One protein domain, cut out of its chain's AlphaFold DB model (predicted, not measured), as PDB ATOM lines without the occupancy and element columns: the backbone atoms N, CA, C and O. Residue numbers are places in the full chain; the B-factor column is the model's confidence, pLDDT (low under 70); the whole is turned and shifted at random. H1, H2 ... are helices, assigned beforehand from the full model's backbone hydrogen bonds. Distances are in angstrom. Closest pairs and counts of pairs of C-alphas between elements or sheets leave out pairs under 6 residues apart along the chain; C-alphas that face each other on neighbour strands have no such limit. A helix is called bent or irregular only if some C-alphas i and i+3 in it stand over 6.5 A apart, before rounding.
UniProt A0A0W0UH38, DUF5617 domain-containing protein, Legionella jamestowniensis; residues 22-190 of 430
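What this domain is: This is residues 22 to 190 of the 430 residues of the protein "DUF5617 domain-containing protein" of Legionella jamestowniensis (UniProt A0A0W0UH38). Two very long helices, H1 and H5, run opposite ways side by side along part of a rod, and the shorter helices H3 and H4 pack on them: H3 on H1, and H4 folded back on H5 as a hairpin. Residues 75 to 82, which include the start of tiny H2, stick out from the body, and H5 has a kink near its beginning. The printed part has 169 residues with five named helices, H1 to H5 in chain order, and no named strand; the class is all helix. It is loose, with a radius of gyration of the C-alphas of 22.0 A and spans of 78 by 36 by 28 A.

How they stand to each other: H1, residues 22 to 63, touches H5, residues 133 to 188, through residues 160 to 186 of H5 alone, at a shallow tilt of 28 degrees, opposite ways; their closest C-alphas, Ala 37 and Leu 179, are 5.5 A apart. With residues 49 to 60 alone, H1 touches H3, residues 86 to 99, at a steep tilt of 48 degrees; the closest C-alphas, Arg 53 and Leu 98, are 6.2 A apart. H4, residues 106 to 122, forms a helical hairpin with H5, touching residues 146 to 168 of H5 alone, at a shallow tilt of 18 degrees; the closest C-alphas, Thr 121 and Gly 150, are 4.5 A apart. Helix packing is mostly aligned, but only just: 2 of these 3 pairs are at a shallow tilt. H3 and H4 are close but not clearly touching, the C-alphas of Leu 87 and Cys 116 being closest at 6.9 A. H2, residues 81 to 84, touches no helix. Every O i to N i+4 pair is within hydrogen-bond range in H1, H3 and H4, and 45 of 52 are in H5; H2 is too short for such a pair.

Where its parts are: H1 begins at C-alpha 22, (78.106, -13.632, 25.311), and is 59.8 A long. H3 is 19.6 A and H4 23.7 A long. H5 runs 62.0 A from C-alpha 133, (8.320, -41.900, 11.336), to C-alpha 188, (62.948, -14.649, 21.947). H5 is irregular, with C-alphas 138 and 141 7.8 A apart and a kink of 63 degrees near residue 140.

The domain as a whole: The C-alphas of Glu 22 and Asp 134 are the two farthest apart, at 77.7 A. The printed part has no cut. The link from H1 to H2, 17 residues, is long. The mean pLDDT of the printed part is 73.1, with 41 residues under 70, among them residues 63 to 87 and 118 to 130.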
ATOM      1  N   GLU A  22      78.989 -13.458  24.148       80.81
ATOM      2  CA  GLU A  22      78.106 -13.632  25.311       80.81
ATOM      3  C   GLU A  22      76.665 -13.975  24.896       80.81
ATOM      4  O   GLU A  22      76.016 -14.812  25.517       80.81
ATOM      5  N   GLU A  23      76.151 -13.355  23.830       74.69
ATOM      6  CA  GLU A  23      74.806 -13.634  23.314       74.69
ATOM      7  C   GLU A  23      74.719 -15.008  22.641       74.69
ATOM      8  O   GLU A  23      73.697 -15.684  22.767       74.69
ATOM      9  N   HIS A  24      75.785 -15.433  21.959       72.62
ATOM     10  CA  HIS A  24      75.889 -16.782  21.398       72.62
ATOM     11  C   HIS A  24      75.942 -17.842  22.503       72.62
ATOM     12  O   HIS A  24      75.179 -18.804  22.474       72.62
ATOM     13  N   GLU A  25      76.775 -17.636  23.525       80.12
ATOM     14  CA  GLU A  25      76.843 -18.517  24.694       80.12
ATOM     15  C   GLU A  25      75.490 -18.600  25.418       80.12
ATOM     16  O   GLU A  25      75.041 -19.683  25.795       80.12
ATOM     17  N   HIS A  26      74.786 -17.472  25.563       79.12
ATOM     18  CA  HIS A  26      73.443 -17.453  26.140       79.12
ATOM     19  C   HIS A  26      72.429 -18.250  25.301       79.12
ATOM     20  O   HIS A  26      71.603 -18.968  25.867       79.12
ATOM     21  N   TYR A  27      72.508 -18.165  23.969       73.88
ATOM     22  CA  TYR A  27      71.672 -18.954  23.062       73.88
ATOM     23  C   TYR A  27      71.928 -20.456  23.186       73.88
ATOM     24  O   TYR A  27      70.980 -21.217  23.372       73.88
ATOM     25  N   GLU A  28      73.191 -20.883  23.145       76.62
ATOM     26  CA  GLU A  28      73.562 -22.297  23.282       76.62
ATOM     27  C   GLU A  28      73.109 -22.875  24.626       76.62
ATOM     28  O   GLU A  28      72.538 -23.967  24.669       76.62
ATOM     29  N   ASN A  29      73.275 -22.119  25.716       80.88
ATOM     30  CA  ASN A  29      72.795 -22.526  27.036       80.88
ATOM     31  C   ASN A  29      71.268 -22.702  27.060       80.88
ATOM     32  O   ASN A  29      70.777 -23.719  27.546       80.88
ATOM     33  N   ALA A  30      70.512 -21.766  26.479       75.00
ATOM     34  CA  ALA A  30      69.055 -21.871  26.409       75.00
ATOM     35  C   ALA A  30      68.586 -23.049  25.533       75.00
ATOM     36  O   ALA A  30      67.613 -23.724  25.871       75.00
ATOM     37  N   VAL A  31      69.272 -23.321  24.417       71.12
ATOM     38  CA  VAL A  31      69.001 -24.496  23.572       71.12
ATOM     39  C   VAL A  31      69.278 -25.787  24.340       71.12
ATOM     40  O   VAL A  31      68.496 -26.734  24.257       71.12
ATOM     41  N   GLU A  32      70.362 -25.836  25.109       80.56
ATOM     42  CA  GLU A  32      70.684 -26.993  25.937       80.56
ATOM     43  C   GLU A  32      69.655 -27.208  27.057       80.56
ATOM     44  O   GLU A  32      69.281 -28.347  27.342       80.56
ATOM     45  N   ASP A  33      69.121 -26.137  27.642       78.31
ATOM     46  CA  ASP A  33      68.039 -26.231  28.623       78.31
ATOM     47  C   ASP A  33      66.730 -26.735  27.995       78.31
ATOM     48  O   ASP A  33      66.079 -27.603  28.580       78.31
ATOM     49  N   VAL A  34      66.400 -26.332  26.755       71.81
ATOM     50  CA  VAL A  34      65.305 -26.959  25.985       71.81
ATOM     51  C   VAL A  34      65.554 -28.456  25.812       71.81
ATOM     52  O   VAL A  34      64.659 -29.247  26.092       71.81
ATOM     53  N   ARG A  35      66.761 -28.881  25.410       75.88
ATOM     54  CA  ARG A  35      67.074 -30.314  25.232       75.88
ATOM     55  C   ARG A  35      66.925 -31.103  26.534       75.88
ATOM     56  O   ARG A  35      66.416 -32.227  26.522       75.88
ATOM     57  N   LYS A  36      67.354 -30.536  27.666       82.19
ATOM     58  CA  LYS A  36      67.159 -31.146  28.992       82.19
ATOM     59  C   LYS A  36      65.674 -31.256  29.337       82.19
ATOM     60  O   LYS A  36      65.257 -32.322  29.791       82.19
ATOM     61  N   ALA A  37      64.892 -30.208  29.085       72.81
ATOM     62  CA  ALA A  37      63.449 -30.201  29.309       72.81
ATOM     63  C   ALA A  37      62.721 -31.218  28.412       72.81
ATOM     64  O   ALA A  37      61.885 -31.970  28.905       72.81
ATOM     65  N   GLU A  38      63.090 -31.336  27.131       73.88
ATOM     66  CA  GLU A  38      62.555 -32.356  26.215       73.88
ATOM     67  C   GLU A  38      62.848 -33.770  26.718       73.88
ATOM     68  O   GLU A  38      61.964 -34.624  26.744       73.88
ATOM     69  N   LYS A  39      64.077 -34.017  27.183       80.50
ATOM     70  CA  LYS A  39      64.454 -35.308  27.767       80.50
ATOM     71  C   LYS A  39      63.681 -35.601  29.057       80.50
ATOM     72  O   LYS A  39      63.293 -36.746  29.282       80.50
ATOM     73  N   ALA A  40      63.479 -34.600  29.913       78.31
ATOM     74  CA  ALA A  40      62.692 -34.737  31.138       78.31
ATOM     75  C   ALA A  40      61.222 -35.054  30.821       78.31
ATOM     76  O   ALA A  40      60.682 -36.023  31.358       78.31
ATOM     77  N   TYR A  41      60.628 -34.316  29.882       77.62
ATOM     78  CA  TYR A  41      59.286 -34.561  29.366       77.62
ATOM     79  C   TYR A  41      59.147 -35.977  28.791       77.62
ATOM     80  O   TYR A  41      58.234 -36.702  29.170       77.62
ATOM     81  N   ASP A  42      60.081 -36.417  27.945       76.25
ATOM     82  CA  ASP A  42      60.078 -37.762  27.358       76.25
ATOM     83  C   ASP A  42      60.158 -38.864  28.425       76.25
ATOM     84  O   ASP A  42      59.455 -39.875  28.349       76.25
ATOM     85  N   ASN A  43      61.001 -38.677  29.443       83.94
ATOM     86  CA  ASN A  43      61.090 -39.612  30.561       83.94
ATOM     87  C   ASN A  43      59.768 -39.689  31.327       83.94
ATOM     88  O   ASN A  43      59.311 -40.790  31.642       83.94
ATOM     89  N   GLN A  44      59.141 -38.543  31.593       84.69
ATOM     90  CA  GLN A  44      57.864 -38.492  32.291       84.69
ATOM     91  C   GLN A  44      56.733 -39.095  31.452       84.69
ATOM     92  O   GLN A  44      55.938 -39.880  31.964       84.69
ATOM     93  N   LEU A  45      56.707 -38.828  30.146       77.25
ATOM     94  CA  LEU A  45      55.756 -39.429  29.217       77.25
ATOM     95  C   LEU A  45      55.850 -40.961  29.234       77.25
ATOM     96  O   LEU A  45      54.823 -41.636  29.252       77.25
ATOM     97  N   ASN A  46      57.059 -41.527  29.308       81.12
ATOM     98  CA  ASN A  46      57.245 -42.975  29.434       81.12
ATOM     99  C   ASN A  46      56.695 -43.532  30.763       81.12
ATOM    100  O   ASN A  46      56.183 -44.654  30.801       81.12
ATOM    101  N   VAL A  47      56.807 -42.780  31.866       84.56
ATOM    102  CA  VAL A  47      56.210 -43.156  33.163       84.56
ATOM    103  C   VAL A  47      54.689 -43.160  33.051       84.56
ATOM    104  O   VAL A  47      54.055 -44.170  33.370       84.56
ATOM    105  N   VAL A  48      54.127 -42.081  32.510       76.94
ATOM    106  CA  VAL A  48      52.693 -41.923  32.267       76.94
ATOM    107  C   VAL A  48      52.168 -43.040  31.361       76.94
ATOM    108  O   VAL A  48      51.188 -43.688  31.702       76.94
ATOM    109  N   GLN A  49      52.852 -43.385  30.268       80.00
ATOM    110  CA  GLN A  49      52.448 -44.486  29.379       80.00
ATOM    111  C   GLN A  49      52.368 -45.840  30.087       80.00
ATOM    112  O   GLN A  49      51.442 -46.616  29.843       80.00
ATOM    113  N   LYS A  50      53.296 -46.127  31.006       85.50
ATOM    114  CA  LYS A  50      53.241 -47.352  31.816       85.50
ATOM    115  C   LYS A  50      52.046 -47.351  32.766       85.50
ATOM    116  O   LYS A  50      51.445 -48.406  32.971       85.50
ATOM    117  N   GLN A  51      51.705 -46.205  33.353       80.94
ATOM    118  CA  GLN A  51      50.504 -46.072  34.179       80.94
ATOM    119  C   GLN A  51      49.239 -46.241  33.329       80.94
ATOM    120  O   GLN A  51      48.402 -47.079  33.655       80.94
ATOM    121  N   LEU A  52      49.149 -45.532  32.202       74.88
ATOM    122  CA  LEU A  52      48.051 -45.618  31.239       74.88
ATOM    123  C   LEU A  52      47.793 -47.055  30.813       74.88
ATOM    124  O   LEU A  52      46.658 -47.516  30.862       74.88
ATOM    125  N   ARG A  53      48.853 -47.788  30.462       82.81
ATOM    126  CA  ARG A  53      48.756 -49.198  30.097       82.81
ATOM    127  C   ARG A  53      48.084 -50.018  31.196       82.81
ATOM    128  O   ARG A  53      47.121 -50.716  30.906       82.81
ATOM    129  N   LYS A  54      48.536 -49.892  32.449       85.56
ATOM    130  CA  LYS A  54      47.940 -50.616  33.586       85.56
ATOM    131  C   LYS A  54      46.469 -50.264  33.784       85.56
ATOM    132  O   LYS A  54      45.672 -51.142  34.096       85.56
ATOM    133  N   ILE A  55      46.112 -48.991  33.621       76.31
ATOM    134  CA  ILE A  55      44.732 -48.532  33.783       76.31
ATOM    135  C   ILE A  55      43.860 -49.084  32.649       76.31
ATOM    136  O   ILE A  55      42.791 -49.614  32.925       76.31
ATOM    137  N   VAL A  56      44.318 -49.026  31.393       74.81
ATOM    138  CA  VAL A  56      43.582 -49.574  30.243       74.81
ATOM    139  C   VAL A  56      43.456 -51.094  30.343       74.81
ATOM    140  O   VAL A  56      42.375 -51.617  30.100       74.81
ATOM    141  N   GLU A  57      44.513 -51.813  30.731       82.06
ATOM    142  CA  GLU A  57      44.474 -53.266  30.957       82.06
ATOM    143  C   GLU A  57      43.474 -53.628  32.061       82.06
ATOM    144  O   GLU A  57      42.652 -54.524  31.870       82.06
ATOM    145  N   LYS A  58      43.487 -52.894  33.183       82.44
ATOM    146  CA  LYS A  58      42.525 -53.083  34.274       82.44
ATOM    147  C   LYS A  58      41.096 -52.784  33.828       82.44
ATOM    148  O   LYS A  58      40.214 -53.601  34.049       82.44
ATOM    149  N   PHE A  59      40.872 -51.652  33.162       76.69
ATOM    150  CA  PHE A  59      39.561 -51.290  32.622       76.69
ATOM    151  C   PHE A  59      39.052 -52.357  31.649       76.69
ATOM    152  O   PHE A  59      37.903 -52.769  31.723       76.69
ATOM    153  N   THR A  60      39.929 -52.852  30.776       75.31
ATOM    154  CA  THR A  60      39.619 -53.949  29.858       75.31
ATOM    155  C   THR A  60      39.222 -55.195  30.652       75.31
ATOM    156  O   THR A  60      38.201 -55.786  30.353       75.31
ATOM    157  N   ALA A  61      39.958 -55.588  31.691       80.62
ATOM    158  CA  ALA A  61      39.600 -56.756  32.498       80.62
ATOM    159  C   ALA A  61      38.252 -56.601  33.233       80.62
ATOM    160  O   ALA A  61      37.467 -57.544  33.252       80.62
ATOM    161  N   ASP A  62      37.979 -55.420  33.793       76.12
ATOM    162  CA  ASP A  62      36.811 -55.167  34.647       76.12
ATOM    163  C   ASP A  62      35.511 -54.917  33.847       76.12
ATOM    164  O   ASP A  62      34.418 -55.065  34.386       76.12
ATOM    165  N   PHE A  63      35.599 -54.504  32.574       68.69
ATOM    166  CA  PHE A  63      34.454 -53.964  31.825       68.69
ATOM    167  C   PHE A  63      33.765 -54.958  30.865       68.69
ATOM    168  O   PHE A  63      32.703 -54.639  30.338       68.69
ATOM    169  N   TRP A  64      34.314 -56.152  30.604       68.94
ATOM    170  CA  TRP A  64      33.783 -57.047  29.549       68.94
ATOM    171  C   TRP A  64      32.681 -58.034  29.964       68.94
ATOM    172  O   TRP A  64      32.291 -58.847  29.131       68.94
ATOM    173  N   ASP A  65      32.111 -57.922  31.162       64.88
ATOM    174  CA  ASP A  65      30.976 -58.759  31.605       64.88
ATOM    175  C   ASP A  65      29.595 -58.273  31.098       64.88
ATOM    176  O   ASP A  65      28.552 -58.746  31.546       64.88
ATOM    177  N   PHE A  66      29.536 -57.322  30.155       63.16
ATOM    178  CA  PHE A  66      28.268 -56.964  29.511       63.16
ATOM    179  C   PHE A  66      27.876 -58.035  28.488       63.16
ATOM    180  O   PHE A  66      28.455 -58.095  27.405       63.16
ATOM    181  N   ASP A  67      26.854 -58.823  28.828       57.47
ATOM    182  CA  ASP A  67      26.400 -59.988  28.056       57.47
ATOM    183  C   ASP A  67      26.000 -59.702  26.595       57.47
ATOM    184  O   ASP A  67      25.966 -60.640  25.814       57.47
ATOM    185  N   ASP A  68      25.736 -58.452  26.189       56.94
ATOM    186  CA  ASP A  68      25.614 -58.047  24.775       56.94
ATOM    187  C   ASP A  68      25.442 -56.511  24.659       56.94
ATOM    188  O   ASP A  68      24.348 -55.989  24.904       56.94
ATOM    189  N   PRO A  69      26.466 -55.720  24.284       56.81
ATOM    190  CA  PRO A  69      26.259 -54.312  23.968       56.81
ATOM    191  C   PRO A  69      25.456 -54.163  22.663       56.81
ATOM    192  O   PRO A  69      25.683 -54.906  21.702       56.81
ATOM    193  N   PRO A  70      24.542 -53.181  22.583       52.97
ATOM    194  CA  PRO A  70      23.742 -52.953  21.388       52.97
ATOM    195  C   PRO A  70      24.648 -52.667  20.185       52.97
ATOM    196  O   PRO A  70      25.496 -51.772  20.210       52.97
ATOM    197  N   ILE A  71      24.467 -53.462  19.131       55.16
ATOM    198  CA  ILE A  71      25.214 -53.377  17.876       55.16
ATOM    199  C   ILE A  71      24.995 -51.994  17.253       55.16
ATOM    200  O   ILE A  71      23.859 -51.574  17.028       55.16
ATOM    201  N   PHE A  72      26.085 -51.307  16.908       54.78
ATOM    202  CA  PHE A  72      26.013 -50.137  16.040       54.78
ATOM    203  C   PHE A  72      25.494 -50.536  14.656       54.78
ATOM    204  O   PHE A  72      26.135 -51.301  13.936       54.78
ATOM    205  N   LEU A  73      24.394 -49.921  14.226       46.41
ATOM    206  CA  LEU A  73      23.894 -49.964  12.846       46.41
ATOM    207  C   LEU A  73      24.744 -49.109  11.877       46.41
ATOM    208  O   LEU A  73      24.212 -48.569  10.913       46.41
ATOM    209  N   LEU A  74      26.051 -48.936  12.112       42.94
ATOM    210  CA  LEU A  74      26.887 -48.071  11.263       42.94
ATOM    211  C   LEU A  74      27.532 -48.774  10.065       42.94
ATOM    212  O   LEU A  74      28.085 -48.091   9.207       42.94
ATOM    213  N   SER A  75      27.407 -50.093   9.914       40.12
ATOM    214  CA  SER A  75      27.576 -50.689   8.586       40.12
ATOM    215  C   SER A  75      26.916 -52.055   8.480       40.12
ATOM    216  O   SER A  75      27.120 -52.951   9.289       40.12
ATOM    217  N   SER A  76      26.148 -52.223   7.420       39.56
ATOM    218  CA  SER A  76      25.537 -53.462   6.954       39.56
ATOM    219  C   SER A  76      26.547 -54.500   6.416       39.56
ATOM    220  O   SER A  76      26.170 -55.328   5.592       39.56
ATOM    221  N   PHE A  77      27.827 -54.494   6.825       39.25
ATOM    222  CA  PHE A  77      28.886 -55.180   6.062       39.25
ATOM    223  C   PHE A  77      30.039 -55.806   6.867       39.25
ATOM    224  O   PHE A  77      31.191 -55.707   6.453       39.25
ATOM    225  N   SER A  78      29.771 -56.560   7.935       45.47
ATOM    226  CA  SER A  78      30.561 -57.782   8.152       45.47
ATOM    227  C   SER A  78      29.825 -58.793   9.030       45.47
ATOM    228  O   SER A  78      29.141 -58.447   9.990       45.47
ATOM    229  N   SER A  79      29.954 -60.069   8.681       52.09
ATOM    230  CA  SER A  79      29.487 -61.204   9.484       52.09
ATOM    231  C   SER A  79      30.453 -61.558  10.621       52.09
ATOM    232  O   SER A  79      30.287 -62.602  11.247       52.09
ATOM    233  N   ASP A  80      31.478 -60.738  10.860       55.59
ATOM    234  CA  ASP A  80      32.579 -61.072  11.752       55.59
ATOM    235  C   ASP A  80      32.237 -60.663  13.191       55.59
ATOM    236  O   ASP A  80      32.025 -59.485  13.494       55.59
ATOM    237  N   SER A  81      32.123 -61.644  14.089       55.34
ATOM    238  CA  SER A  81      31.665 -61.442  15.471       55.34
ATOM    239  C   SER A  81      32.560 -60.496  16.273       55.34
ATOM    240  O   SER A  81      32.082 -59.852  17.203       55.34
ATOM    241  N   GLU A  82      33.831 -60.348  15.891       50.41
ATOM    242  CA  GLU A  82      34.764 -59.428  16.549       50.41
ATOM    243  C   GLU A  82      34.491 -57.948  16.235       50.41
ATOM    244  O   GLU A  82      34.833 -57.076  17.035       50.41
ATOM    245  N   GLN A  83      33.803 -57.632  15.130       52.22
ATOM    246  CA  GLN A  83      33.442 -56.249  14.784       52.22
ATOM    247  C   GLN A  83      32.238 -55.717  15.580       52.22
ATOM    248  O   GLN A  83      31.885 -54.543  15.464       52.22
ATOM    249  N   ARG A  84      31.614 -56.548  16.426       56.34
ATOM    250  CA  ARG A  84      30.432 -56.174  17.221       56.34
ATOM    251  C   ARG A  84      30.745 -55.278  18.424       56.34
ATOM    252  O   ARG A  84      29.818 -54.742  19.026       56.34
ATOM    253  N   HIS A  85      32.023 -55.060  18.757       66.81
ATOM    254  CA  HIS A  85      32.424 -54.310  19.955       66.81
ATOM    255  C   HIS A  85      33.491 -53.237  19.660       66.81
ATOM    256  O   HIS A  85      34.661 -53.423  20.005       66.81
ATOM    257  N   PRO A  86      33.118 -52.082  19.074       67.00
ATOM    258  CA  PRO A  86      34.061 -51.009  18.736       67.00
ATOM    259  C   PRO A  86      34.911 -50.530  19.918       67.00
ATOM    260  O   PRO A  86      36.102 -50.274  19.760       67.00
ATOM    261  N   LEU A  87      34.329 -50.470  21.122       69.94
ATOM    262  CA  LEU A  87      35.063 -50.110  22.335       69.94
ATOM    263  C   LEU A  87      36.111 -51.171  22.713       69.94
ATOM    264  O   LEU A  87      37.220 -50.823  23.100       69.94
ATOM    265  N   ARG A  88      35.794 -52.462  22.551       73.38
ATOM    266  CA  ARG A  88      36.729 -53.565  22.830       73.38
ATOM    267  C   ARG A  88      37.892 -53.552  21.870       73.38
ATOM    268  O   ARG A  88      39.039 -53.704  22.275       73.38
ATOM    269  N   GLN A  89      37.584 -53.315  20.602       74.12
ATOM    270  CA  GLN A  89      38.589 -53.144  19.576       74.12
ATOM    271  C   GLN A  89      39.484 -51.932  19.878       74.12
ATOM    272  O   GLN A  89      40.701 -52.064  19.794       74.12
ATOM    273  N   LEU A  90      38.913 -50.794  20.295       75.94
ATOM    274  CA  LEU A  90      39.680 -49.624  20.738       75.94
ATOM    275  C   LEU A  90      40.588 -49.961  21.924       75.94
ATOM    276  O   LEU A  90      41.781 -49.688  21.853       75.94
ATOM    277  N   CYS A  91      40.066 -50.585  22.980       75.19
ATOM    278  CA  CYS A  91      40.858 -50.962  24.151       75.19
ATOM    279  C   CYS A  91      42.001 -51.917  23.782       75.19
ATOM    280  O   CYS A  91      43.147 -51.654  24.132       75.19
ATOM    281  N   ASN A  92      41.726 -52.971  23.010       76.06
ATOM    282  CA  ASN A  92      42.748 -53.927  22.572       76.06
ATOM    283  C   ASN A  92      43.832 -53.259  21.717       76.06
ATOM    284  O   ASN A  92      45.016 -53.567  21.858       76.06
ATOM    285  N   GLN A  93      43.446 -52.326  20.848       75.06
ATOM    286  CA  GLN A  93      44.398 -51.585  20.030       75.06
ATOM    287  C   GLN A  93      45.209 -50.589  20.852       75.06
ATOM    288  O   GLN A  93      46.413 -50.507  20.651       75.06
ATOM    289  N   LEU A  94      44.603 -49.909  21.828       76.25
ATOM    290  CA  LEU A  94      45.337 -49.067  22.771       76.25
ATOM    291  C   LEU A  94      46.350 -49.888  23.571       76.25
ATOM    292  O   LEU A  94      47.502 -49.481  23.672       76.25
ATOM    293  N   VAL A  95      45.963 -51.060  24.084       78.75
ATOM    294  CA  VAL A  95      46.889 -51.971  24.777       78.75
ATOM    295  C   VAL A  95      48.024 -52.395  23.847       78.75
ATOM    296  O   VAL A  95      49.183 -52.377  24.258       78.75
ATOM    297  N   SER A  96      47.723 -52.732  22.589       75.06
ATOM    298  CA  SER A  96      48.735 -53.112  21.599       75.06
ATOM    299  C   SER A  96      49.685 -51.957  21.261       75.06
ATOM    300  O   SER A  96      50.897 -52.147  21.329       75.06
ATOM    301  N   SER A  97      49.174 -50.755  20.988       74.81
ATOM    302  CA  SER A  97      49.983 -49.555  20.737       74.81
ATOM    303  C   SER A  97      50.862 -49.209  21.940       74.81
ATOM    304  O   SER A  97      52.064 -49.010  21.783       74.81
ATOM    305  N   LEU A  98      50.304 -49.233  23.155       75.75
ATOM    306  CA  LEU A  98      51.061 -49.005  24.391       75.75
ATOM    307  C   LEU A  98      52.094 -50.113  24.670       75.75
ATOM    308  O   LEU A  98      53.077 -49.872  25.368       75.75
ATOM    309  N   SER A  99      51.892 -51.323  24.138       76.00
ATOM    310  CA  SER A  99      52.846 -52.439  24.251       76.00
ATOM    311  C   SER A  99      53.963 -52.375  23.210       76.00
ATOM    312  O   SER A  99      55.075 -52.804  23.496       76.00
ATOM    313  N   ASN A 100      53.687 -51.808  22.035       73.75
ATOM    314  CA  ASN A 100      54.651 -51.620  20.950       73.75
ATOM    315  C   ASN A 100      55.469 -50.326  21.090       73.75
ATOM    316  O   ASN A 100      56.076 -49.878  20.120       73.75
ATOM    317  N   GLU A 101      55.456 -49.706  22.275       69.69
ATOM    318  CA  GLU A 101      56.116 -48.425  22.551       69.69
ATOM    319  C   GLU A 101      55.666 -47.290  21.604       69.69
ATOM    320  O   GLU A 101      56.382 -46.301  21.421       69.69
ATOM    321  N   GLU A 102      54.468 -47.386  21.004       74.12
ATOM    322  CA  GLU A 102      53.913 -46.245  20.277       74.12
ATOM    323  C   GLU A 102      53.629 -45.121  21.269       74.12
ATOM    324  O   GLU A 102      52.898 -45.285  22.252       74.12
ATOM    325  N   ARG A 103      54.180 -43.941  20.976       70.94
ATOM    326  CA  ARG A 103      53.946 -42.756  21.791       70.94
ATOM    327  C   ARG A 103      52.521 -42.252  21.587       70.94
ATOM    328  O   ARG A 103      52.244 -41.527  20.632       70.94
ATOM    329  N   LEU A 104      51.632 -42.636  22.496       70.69
ATOM    330  CA  LEU A 104      50.295 -42.068  22.616       70.69
ATOM    331  C   LEU A 104      50.289 -41.029  23.736       70.69
ATOM    332  O   LEU A 104      50.669 -41.313  24.871       70.69
ATOM    333  N   ASP A 105      49.879 -39.817  23.383       71.38
ATOM    334  CA  ASP A 105      49.658 -38.726  24.324       71.38
ATOM    335  C   ASP A 105      48.356 -38.981  25.128       71.38
ATOM    336  O   ASP A 105      47.350 -39.386  24.529       71.38
ATOM    337  N   PRO A 106      48.342 -38.769  26.461       72.44
ATOM    338  CA  PRO A 106      47.149 -38.953  27.291       72.44
ATOM    339  C   PRO A 106      45.906 -38.237  26.755       72.44
ATOM    340  O   PRO A 106      44.822 -38.820  26.740       72.44
ATOM    341  N   LEU A 107      46.054 -37.008  26.245       74.12
ATOM    342  CA  LEU A 107      44.931 -36.232  25.718       74.12
ATOM    343  C   LEU A 107      44.336 -36.883  24.463       74.12
ATOM    344  O   LEU A 107      43.121 -36.882  24.263       74.12
ATOM    345  N   THR A 108      45.178 -37.493  23.631       77.81
ATOM    346  CA  THR A 108      44.745 -38.294  22.480       77.81
ATOM    347  C   THR A 108      43.922 -39.505  22.918       77.81
ATOM    348  O   THR A 108      42.878 -39.775  22.323       77.81
ATOM    349  N   ILE A 109      44.336 -40.200  23.979       76.50
ATOM    350  CA  ILE A 109      43.584 -41.335  24.532       76.50
ATOM    351  C   ILE A 109      42.225 -40.861  25.065       76.50
ATOM    352  O   ILE A 109      41.199 -41.418  24.677       76.50
ATOM    353  N   ILE A 110      42.198 -39.792  25.869       74.50
ATOM    354  CA  ILE A 110      40.960 -39.190  26.398       74.50
ATOM    355  C   ILE A 110      39.997 -38.839  25.258       74.50
ATOM    356  O   ILE A 110      38.817 -39.191  25.298       74.50
ATOM    357  N   ARG A 111      40.500 -38.193  24.198       76.38
ATOM    358  CA  ARG A 111      39.702 -37.844  23.015       76.38
ATOM    359  C   ARG A 111      39.112 -39.073  22.333       76.38
ATOM    360  O   ARG A 111      37.935 -39.039  21.994       76.38
ATOM    361  N   LEU A 112      39.881 -40.150  22.165       75.75
ATOM    362  CA  LEU A 112      39.384 -41.389  21.559       75.75
ATOM    363  C   LEU A 112      38.228 -41.993  22.367       75.75
ATOM    364  O   LEU A 112      37.202 -42.345  21.787       75.75
ATOM    365  N   PHE A 113      38.356 -42.058  23.696       74.75
ATOM    366  CA  PHE A 113      37.275 -42.539  24.561       74.75
ATOM    367  C   PHE A 113      36.042 -41.634  24.499       74.75
ATOM    368  O   PHE A 113      34.933 -42.143  24.344       74.75
ATOM    369  N   ASN A 114      36.221 -40.312  24.535       75.88
ATOM    370  CA  ASN A 114      35.117 -39.362  24.397       75.88
ATOM    371  C   ASN A 114      34.405 -39.499  23.049       75.88
ATOM    372  O   ASN A 114      33.183 -39.568  23.023       75.88
ATOM    373  N   THR A 115      35.141 -39.638  21.943       71.94
ATOM    374  CA  THR A 115      34.549 -39.883  20.619       71.94
ATOM    375  C   THR A 115      33.750 -41.188  20.585       71.94
ATOM    376  O   THR A 115      32.670 -41.229  19.998       71.94
ATOM    377  N   CYS A 116      34.224 -42.253  21.237       69.00
ATOM    378  CA  CYS A 116      33.449 -43.487  21.359       69.00
ATOM    379  C   CYS A 116      32.176 -43.287  22.192       69.00
ATOM    380  O   CYS A 116      31.105 -43.701  21.752       69.00
ATOM    381  N   ILE A 117      32.260 -42.624  23.350       70.38
ATOM    382  CA  ILE A 117      31.089 -42.298  24.182       70.38
ATOM    383  C   ILE A 117      30.080 -41.466  23.390       70.38
ATOM    384  O   ILE A 117      28.885 -41.752  23.429       70.38
ATOM    385  N   GLU A 118      30.536 -40.444  22.669       69.69
ATOM    386  CA  GLU A 118      29.701 -39.599  21.812       69.69
ATOM    387  C   GLU A 118      29.035 -40.415  20.712       69.69
ATOM    388  O   GLU A 118      27.836 -40.273  20.509       69.69
ATOM    389  N   ALA A 119      29.754 -41.338  20.070       65.31
ATOM    390  CA  ALA A 119      29.150 -42.229  19.087       65.31
ATOM    391  C   ALA A 119      27.988 -43.047  19.687       65.31
ATOM    392  O   ALA A 119      26.950 -43.174  19.038       65.31
ATOM    393  N   TYR A 120      28.126 -43.551  20.922       65.12
ATOM    394  CA  TYR A 120      27.075 -44.318  21.608       65.12
ATOM    395  C   TYR A 120      25.924 -43.443  22.138       65.12
ATOM    396  O   TYR A 120      24.774 -43.868  22.114       65.12
ATOM    397  N   THR A 121      26.219 -42.235  22.629       66.06
ATOM    398  CA  THR A 121      25.237 -41.340  23.277       66.06
ATOM    399  C   THR A 121      24.496 -40.442  22.300       66.06
ATOM    400  O   THR A 121      23.327 -40.138  22.512       66.06
ATOM    401  N   GLN A 122      25.164 -39.995  21.240       62.62
ATOM    402  CA  GLN A 122      24.556 -39.144  20.224       62.62
ATOM    403  C   GLN A 122      23.916 -39.954  19.112       62.62
ATOM    404  O   GLN A 122      23.187 -39.345  18.340       62.62
ATOM    405  N   ASN A 123      24.170 -41.275  19.060       58.44
ATOM    406  CA  ASN A 123      23.652 -42.207  18.065       58.44
ATOM    407  C   ASN A 123      23.746 -41.556  16.683       58.44
ATOM    408  O   ASN A 123      22.781 -40.921  16.272       58.44
ATOM    409  N   MET A 124      24.895 -41.654  15.990       53.41
ATOM    410  CA  MET A 124      25.049 -41.140  14.614       53.41
ATOM    411  C   MET A 124      24.059 -41.838  13.666       53.41
ATOM    412  O   MET A 124      24.398 -42.722  12.884       53.41
ATOM    413  N   LEU A 125      22.800 -41.458  13.793       55.16
ATOM    414  CA  LEU A 125      21.676 -41.877  13.013       55.16
ATOM    415  C   LEU A 125      21.743 -41.062  11.728       55.16
ATOM    416  O   LEU A 125      22.261 -39.938  11.723       55.16
ATOM    417  N   PRO A 126      21.233 -41.608  10.618       53.91
ATOM    418  CA  PRO A 126      21.090 -40.836   9.399       53.91
ATOM    419  C   PRO A 126      20.399 -39.499   9.721       53.91
ATOM    420  O   PRO A 126      19.449 -39.506  10.508       53.91
ATOM    421  N   PRO A 127      20.816 -38.368   9.123       54.59
ATOM    422  CA  PRO A 127      20.244 -37.044   9.403       54.59
ATOM    423  C   PRO A 127      18.706 -36.976   9.315       54.59
ATOM    424  O   PRO A 127      18.080 -36.105   9.916       54.59
ATOM    425  N   ASP A 128      18.094 -37.913   8.586       65.50
ATOM    426  CA  ASP A 128      16.653 -38.004   8.365       65.50
ATOM    427  C   ASP A 128      15.911 -38.885   9.385       65.50
ATOM    428  O   ASP A 128      14.684 -38.977   9.323       65.50
ATOM    429  N   PHE A 129      16.607 -39.522  10.336       66.75
ATOM    430  CA  PHE A 129      15.996 -40.406  11.335       66.75
ATOM    431  C   PHE A 129      14.898 -39.702  12.133       66.75
ATOM    432  O   PHE A 129      13.812 -40.241  12.327       66.75
ATOM    433  N   ASP A 130      15.144 -38.452  12.525       63.53
ATOM    434  CA  ASP A 130      14.162 -37.664  13.263       63.53
ATOM    435  C   ASP A 130      12.963 -37.215  12.423       63.53
ATOM    436  O   ASP A 130      11.909 -36.866  12.958       63.53
ATOM    437  N   ARG A 131      13.104 -37.227  11.098       75.25
ATOM    438  CA  ARG A 131      12.069 -36.787  10.160       75.25
ATOM    439  C   ARG A 131      11.250 -37.950   9.607       75.25
ATOM    440  O   ARG A 131      10.163 -37.716   9.086       75.25
ATOM    441  N   ASN A 132      11.740 -39.183   9.728       76.12
ATOM    442  CA  ASN A 132      11.101 -40.371   9.183       76.12
ATOM    443  C   ASN A 132      10.459 -41.221  10.294       76.12
ATOM    444  O   ASN A 132      11.131 -41.916  11.057       76.12
ATOM    445  N   TRP A 133       9.130 -41.168  10.361       77.75
ATOM    446  CA  TRP A 133       8.320 -41.900  11.336       77.75
ATOM    447  C   TRP A 133       8.524 -43.421  11.276       77.75
ATOM    448  O   TRP A 133       8.599 -44.065  12.324       77.75
ATOM    449  N   ASP A 134       8.697 -43.985  10.078       76.06
ATOM    450  CA  ASP A 134       8.880 -45.427   9.894       76.06
ATOM    451  C   ASP A 134      10.234 -45.892  10.449       76.06
ATOM    452  O   ASP A 134      10.308 -46.933  11.100       76.06
ATOM    453  N   LEU A 135      11.290 -45.079  10.299       70.19
ATOM    454  CA  LEU A 135      12.597 -45.360  10.910       70.19
ATOM    455  C   LEU A 135      12.530 -45.309  12.443       70.19
ATOM    456  O   LEU A 135      13.127 -46.149  13.116       70.19
ATOM    457  N   ARG A 136      11.770 -44.369  13.015       74.00
ATOM    458  CA  ARG A 136      11.570 -44.291  14.472       74.00
ATOM    459  C   ARG A 136      10.798 -45.485  15.020       74.00
ATOM    460  O   ARG A 136      11.164 -46.001  16.071       74.00
ATOM    461  N   LEU A 137       9.762 -45.943  14.322       76.19
ATOM    462  CA  LEU A 137       9.020 -47.149  14.700       76.19
ATOM    463  C   LEU A 137       9.888 -48.403  14.592       76.19
ATOM    464  O   LEU A 137       9.872 -49.237  15.494       76.19
ATOM    465  N   GLN A 138      10.662 -48.519  13.512       75.69
ATOM    466  CA  GLN A 138      11.477 -49.698  13.242       75.69
ATOM    467  C   GLN A 138      12.687 -49.811  14.180       75.69
ATOM    468  O   GLN A 138      13.004 -50.908  14.636       75.69
ATOM    469  N   TYR A 139      13.359 -48.698  14.484       76.19
ATOM    470  CA  TYR A 139      14.629 -48.707  15.218       76.19
ATOM    471  C   TYR A 139      14.570 -47.997  16.575       76.19
ATOM    472  O   TYR A 139      15.564 -48.002  17.294       76.19
ATOM    473  N   GLY A 140      13.437 -47.411  16.976       75.25
ATOM    474  CA  GLY A 140      13.326 -46.621  18.210       75.25
ATOM    475  C   GLY A 140      13.720 -47.390  19.471       75.25
ATOM    476  O   GLY A 140      14.412 -46.847  20.327       75.25
ATOM    477  N   SER A 141      13.369 -48.679  19.560       75.06
ATOM    478  CA  SER A 141      13.830 -49.533  20.664       75.06
ATOM    479  C   SER A 141      15.352 -49.693  20.666       75.06
ATOM    480  O   SER A 141      15.963 -49.587  21.722       75.06
ATOM    481  N   ILE A 142      15.968 -49.904  19.499       71.12
ATOM    482  CA  ILE A 142      17.423 -50.076  19.353       71.12
ATOM    483  C   ILE A 142      18.148 -48.776  19.717       71.12
ATOM    484  O   ILE A 142      19.127 -48.804  20.458       71.12
ATOM    485  N   VAL A 143      17.633 -47.632  19.258       71.00
ATOM    486  CA  VAL A 143      18.162 -46.298  19.571       71.00
ATOM    487  C   VAL A 143      18.083 -46.008  21.066       71.00
ATOM    488  O   VAL A 143      19.073 -45.581  21.656       71.00
ATOM    489  N   ASN A 144      16.948 -46.292  21.708       75.56
ATOM    490  CA  ASN A 144      16.794 -46.102  23.151       75.56
ATOM    491  C   ASN A 144      17.746 -47.002  23.950       75.56
ATOM    492  O   ASN A 144      18.369 -46.532  24.901       75.56
ATOM    493  N   THR A 145      17.914 -48.263  23.541       73.69
ATOM    494  CA  THR A 145      18.888 -49.175  24.153       73.69
ATOM    495  C   THR A 145      20.322 -48.672  23.965       73.69
ATOM    496  O   THR A 145      21.083 -48.662  24.927       73.69
ATOM    497  N   ALA A 146      20.686 -48.196  22.771       68.75
ATOM    498  CA  ALA A 146      22.011 -47.641  22.489       68.75
ATOM    499  C   ALA A 146      22.296 -46.354  23.280       68.75
ATOM    500  O   ALA A 146      23.358 -46.251  23.885       68.75
ATOM    501  N   ASN A 147      21.336 -45.428  23.372       71.38
ATOM    502  CA  ASN A 147      21.467 -44.214  24.184       71.38
ATOM    503  C   ASN A 147      21.614 -44.551  25.673       71.38
ATOM    504  O   ASN A 147      22.502 -44.024  26.341       71.38
ATOM    505  N   SER A 148      20.771 -45.452  26.190       77.12
ATOM    506  CA  SER A 148      20.865 -45.915  27.577       77.12
ATOM    507  C   SER A 148      22.226 -46.553  27.846       77.12
ATOM    508  O   SER A 148      22.847 -46.248  28.858       77.12
ATOM    509  N   PHE A 149      22.710 -47.393  26.928       73.56
ATOM    510  CA  PHE A 149      24.036 -47.995  27.018       73.56
ATOM    511  C   PHE A 149      25.144 -46.938  26.964       73.56
ATOM    512  O   PHE A 149      26.078 -47.008  27.753       73.56
ATOM    513  N   GLY A 150      25.035 -45.931  26.095       75.00
ATOM    514  CA  GLY A 150      25.975 -44.817  26.008       75.00
ATOM    515  C   GLY A 150      26.059 -43.999  27.297       75.00
ATOM    516  O   GLY A 150      27.159 -43.660  27.729       75.00
ATOM    517  N   GLU A 151      24.930 -43.716  27.950       78.31
ATOM    518  CA  GLU A 151      24.914 -43.020  29.245       78.31
ATOM    519  C   GLU A 151      25.465 -43.903  30.374       78.31
ATOM    520  O   GLU A 151      26.246 -43.435  31.207       78.31
ATOM    521  N   THR A 152      25.149 -45.204  30.373       78.00
ATOM    522  CA  THR A 152      25.787 -46.174  31.274       78.00
ATOM    523  C   THR A 152      27.299 -46.191  31.062       78.00
ATOM    524  O   THR A 152      28.051 -46.064  32.027       78.00
ATOM    525  N   LEU A 153      27.754 -46.274  29.812       73.31
ATOM    526  CA  LEU A 153      29.162 -46.261  29.435       73.31
ATOM    527  C   LEU A 153      29.842 -44.965  29.888       73.31
ATOM    528  O   LEU A 153      30.908 -45.024  30.493       73.31
ATOM    529  N   ARG A 154      29.214 -43.804  29.672       81.50
ATOM    530  CA  ARG A 154      29.708 -42.503  30.142       81.50
ATOM    531  C   ARG A 154      29.885 -42.487  31.658       81.50
ATOM    532  O   ARG A 154      30.926 -42.054  32.140       81.50
ATOM    533  N   SER A 155      28.899 -42.977  32.408       82.88
ATOM    534  CA  SER A 155      28.980 -43.050  33.868       82.88
ATOM    535  C   SER A 155      30.109 -43.968  34.349       82.88
ATOM    536  O   SER A 155      30.786 -43.632  35.315       82.88
ATOM    537  N   HIS A 156      30.328 -45.107  33.687       78.50
ATOM    538  CA  HIS A 156      31.393 -46.053  34.043       78.50
ATOM    539  C   HIS A 156      32.786 -45.587  33.602       78.50
ATOM    540  O   HIS A 156      33.765 -45.850  34.296       78.50
ATOM    541  N   LEU A 157      32.889 -44.884  32.472       79.06
ATOM    542  CA  LEU A 157      34.143 -44.308  31.983       79.06
ATOM    543  C   LEU A 157      34.526 -43.026  32.717       79.06
ATOM    544  O   LEU A 157      35.693 -42.654  32.680       79.06
ATOM    545  N   LYS A 158      33.592 -42.357  33.400       85.62
ATOM    546  CA  LYS A 158      33.869 -41.098  34.097       85.62
ATOM    547  C   LYS A 158      35.046 -41.202  35.086       85.62
ATOM    548  O   LYS A 158      35.969 -40.413  34.918       85.62
ATOM    549  N   PRO A 159      35.107 -42.170  36.024       85.25
ATOM    550  CA  PRO A 159      36.259 -42.298  36.923       85.25
ATOM    551  C   PRO A 159      37.573 -42.580  36.186       85.25
ATOM    552  O   PRO A 159      38.632 -42.122  36.603       85.25
ATOM    553  N   PHE A 160      37.510 -43.326  35.078       79.06
ATOM    554  CA  PHE A 160      38.670 -43.601  34.233       79.06
ATOM    555  C   PHE A 160      39.169 -42.326  33.541       79.06
ATOM    556  O   PHE A 160      40.353 -42.023  33.617       79.06
ATOM    557  N   ILE A 161      38.274 -41.548  32.925       80.62
ATOM    558  CA  ILE A 161      38.606 -40.268  32.282       80.62
ATOM    559  C   ILE A 161      39.137 -39.272  33.313       80.62
ATOM    560  O   ILE A 161      40.165 -38.658  33.063       80.62
ATOM    561  N   GLU A 162      38.508 -39.169  34.486       86.19
ATOM    562  CA  GLU A 162      38.992 -38.321  35.582       86.19
ATOM    563  C   GLU A 162      40.406 -38.728  36.013       86.19
ATOM    564  O   GLU A 162      41.259 -37.868  36.198       86.19
ATOM    565  N   GLN A 163      40.699 -40.029  36.091       83.19
ATOM    566  CA  GLN A 163      42.047 -40.512  36.380       83.19
ATOM    567  C   GLN A 163      43.049 -40.150  35.271       83.19
ATOM    568  O   GLN A 163      44.182 -39.773  35.575       83.19
ATOM    569  N   LEU A 164      42.656 -40.245  33.996       78.31
ATOM    570  CA  LEU A 164      43.492 -39.813  32.870       78.31
ATOM    571  C   LEU A 164      43.762 -38.304  32.909       78.31
ATOM    572  O   LEU A 164      44.898 -37.882  32.696       78.31
ATOM    573  N   ASP A 165      42.735 -37.508  33.205       83.75
ATOM    574  CA  ASP A 165      42.836 -36.059  33.360       83.75
ATOM    575  C   ASP A 165      43.757 -35.699  34.527       83.75
ATOM    576  O   ASP A 165      44.598 -34.814  34.388       83.75
ATOM    577  N   THR A 166      43.649 -36.391  35.664       87.94
ATOM    578  CA  THR A 166      44.558 -36.218  36.804       87.94
ATOM    579  C   THR A 166      45.999 -36.502  36.395       87.94
ATOM    580  O   THR A 166      46.859 -35.653  36.607       87.94
ATOM    581  N   ILE A 167      46.269 -37.632  35.732       80.75
ATOM    582  CA  ILE A 167      47.623 -37.974  35.268       80.75
ATOM    583  C   ILE A 167      48.154 -36.907  34.304       80.75
ATOM    584  O   ILE A 167      49.285 -36.450  34.444       80.75
ATOM    585  N   TYR A 168      47.348 -36.459  33.338       83.31
ATOM    586  CA  TYR A 168      47.779 -35.413  32.415       83.31
ATOM    587  C   TYR A 168      48.085 -34.099  33.147       83.31
ATOM    588  O   TYR A 168      49.165 -33.535  32.978       83.31
ATOM    589  N   ASN A 169      47.162 -33.619  33.980       85.25
ATOM    590  CA  ASN A 169      47.272 -32.311  34.621       85.25
ATOM    591  C   ASN A 169      48.350 -32.261  35.711       85.25
ATOM    592  O   ASN A 169      49.024 -31.240  35.845       85.25
ATOM    593  N   GLU A 170      48.506 -33.334  36.484       89.62
ATOM    594  CA  GLU A 170      49.433 -33.379  37.619       89.62
ATOM    595  C   GLU A 170      50.815 -33.896  37.221       89.62
ATOM    596  O   GLU A 170      51.816 -33.399  37.735       89.62
ATOM    597  N   GLU A 171      50.897 -34.855  36.293       85.62
ATOM    598  CA  GLU A 171      52.166 -35.511  35.969       85.62
ATOM    599  C   GLU A 171      52.808 -35.021  34.667       85.62
ATOM    600  O   GLU A 171      54.033 -34.967  34.607       85.62
ATOM    601  N   LEU A 172      52.039 -34.663  33.629       82.81
ATOM    602  CA  LEU A 172      52.601 -34.310  32.311       82.81
ATOM    603  C   LEU A 172      52.589 -32.802  32.022       82.81
ATOM    604  O   LEU A 172      53.576 -32.254  31.529       82.81
ATOM    605  N   SER A 173      51.495 -32.114  32.362       86.06
ATOM    606  CA  SER A 173      51.296 -30.688  32.080       86.06
ATOM    607  C   SER A 173      52.387 -29.772  32.656       86.06
ATOM    608  O   SER A 173      52.764 -28.824  31.964       86.06
ATOM    609  N   PRO A 174      52.943 -30.007  33.866       88.19
ATOM    610  CA  PRO A 174      54.027 -29.172  34.381       88.19
ATOM    611  C   PRO A 174      55.271 -29.188  33.480       88.19
ATOM    612  O   PRO A 174      55.809 -28.128  33.173       88.19
ATOM    613  N   TYR A 175      55.667 -30.364  32.983       82.12
ATOM    614  CA  TYR A 175      56.811 -30.516  32.077       82.12
ATOM    615  C   TYR A 175      56.532 -29.919  30.696       82.12
ATOM    616  O   TYR A 175      57.422 -29.340  30.080       82.12
ATOM    617  N   GLU A 176      55.294 -30.036  30.203       79.19
ATOM    618  CA  GLU A 176      54.881 -29.401  28.946       79.19
ATOM    619  C   GLU A 176      54.956 -27.870  29.042       79.19
ATOM    620  O   GLU A 176      55.479 -27.216  28.140       79.19
ATOM    621  N   LYS A 177      54.488 -27.298  30.160       85.00
ATOM    622  CA  LYS A 177      54.572 -25.856  30.428       85.00
ATOM    623  C   LYS A 177      56.016 -25.383  30.533       85.00
ATOM    624  O   LYS A 177      56.356 -24.390  29.902       85.00
ATOM    625  N   GLU A 178      56.852 -26.103  31.278       80.81
ATOM    626  CA  GLU A 178      58.279 -25.798  31.407       80.81
ATOM    627  C   GLU A 178      58.986 -25.846  30.041       80.81
ATOM    628  O   GLU A 178      59.691 -24.908  29.663       80.81
ATOM    629  N   LEU A 179      58.735 -26.887  29.241       76.25
ATOM    630  CA  LEU A 179      59.271 -26.995  27.884       76.25
ATOM    631  C   LEU A 179      58.829 -25.822  26.996       76.25
ATOM    632  O   LEU A 179      59.635 -25.268  26.248       76.25
ATOM    633  N   GLU A 180      57.557 -25.437  27.068       79.81
ATOM    634  CA  GLU A 180      57.011 -24.316  26.303       79.81
ATOM    635  C   GLU A 180      57.593 -22.964  26.755       79.81
ATOM    636  O   GLU A 180      57.828 -22.077  25.932       79.81
ATOM    637  N   GLU A 181      57.879 -22.794  28.046       85.75
ATOM    638  CA  GLU A 181      58.580 -21.622  28.575       85.75
ATOM    639  C   GLU A 181      60.013 -21.532  28.040       85.75
ATOM    640  O   GLU A 181      60.391 -20.486  27.505       85.75
ATOM    641  N   TYR A 182      60.784 -22.623  28.070       76.69
ATOM    642  CA  TYR A 182      62.129 -22.635  27.484       76.69
ATOM    643  C   TYR A 182      62.108 -22.389  25.973       76.69
ATOM    644  O   TYR A 182      62.926 -21.622  25.458       76.69
ATOM    645  N   LYS A 183      61.140 -22.963  25.248       76.06
ATOM    646  CA  LYS A 183      60.957 -22.697  23.812       76.06
ATOM    647  C   LYS A 183      60.699 -21.221  23.538       76.06
ATOM    648  O   LYS A 183      61.308 -20.674  22.623       76.06
ATOM    649  N   LYS A 184      59.872 -20.552  24.348       81.56
ATOM    650  CA  LYS A 184      59.647 -19.100  24.243       81.56
ATOM    651  C   LYS A 184      60.913 -18.297  24.516       81.56
ATOM    652  O   LYS A 184      61.153 -17.314  23.813       81.56
ATOM    653  N   VAL A 185      61.726 -18.706  25.494       80.19
ATOM    654  CA  VAL A 185      63.030 -18.078  25.747       80.19
ATOM    655  C   VAL A 185      63.900 -18.204  24.505       80.19
ATOM    656  O   VAL A 185      64.243 -17.170  23.938       80.19
ATOM    657  N   VAL A 186      64.152 -19.420  24.008       74.94
ATOM    658  CA  VAL A 186      64.950 -19.668  22.790       74.94
ATOM    659  C   VAL A 186      64.406 -18.898  21.589       74.94
ATOM    660  O   VAL A 186      65.165 -18.297  20.832       74.94
ATOM    661  N   GLU A 187      63.088 -18.859  21.420       77.06
ATOM    662  CA  GLU A 187      62.436 -18.127  20.340       77.06
ATOM    663  C   GLU A 187      62.636 -16.605  20.461       77.06
ATOM    664  O   GLU A 187      62.764 -15.922  19.442       77.06
ATOM    665  N   SER A 188      62.698 -16.071  21.684       77.12
ATOM    666  CA  SER A 188      62.948 -14.649  21.947       77.12
ATOM    667  C   SER A 188      64.393 -14.229  21.666       77.12
ATOM    668  O   SER A 188      64.626 -13.108  21.210       77.12
ATOM    669  N   ILE A 189      65.346 -15.141  21.872       77.62
ATOM    670  CA  ILE A 189      66.776 -14.930  21.612       77.62
ATOM    671  C   ILE A 189      67.224 -15.509  20.264       77.62
ATOM    672  O   ILE A 189      68.412 -15.479  19.953       77.62
ATOM    673  N   ASN A 190      66.287 -16.009  19.449       78.06
ATOM    674  CA  ASN A 190      66.587 -16.664  18.183       78.06
ATOM    675  C   ASN A 190      67.377 -15.708  17.254       78.06
ATOM    676  O   ASN A 190      66.840 -14.659  16.857       78.06
TER     677      ASN A 190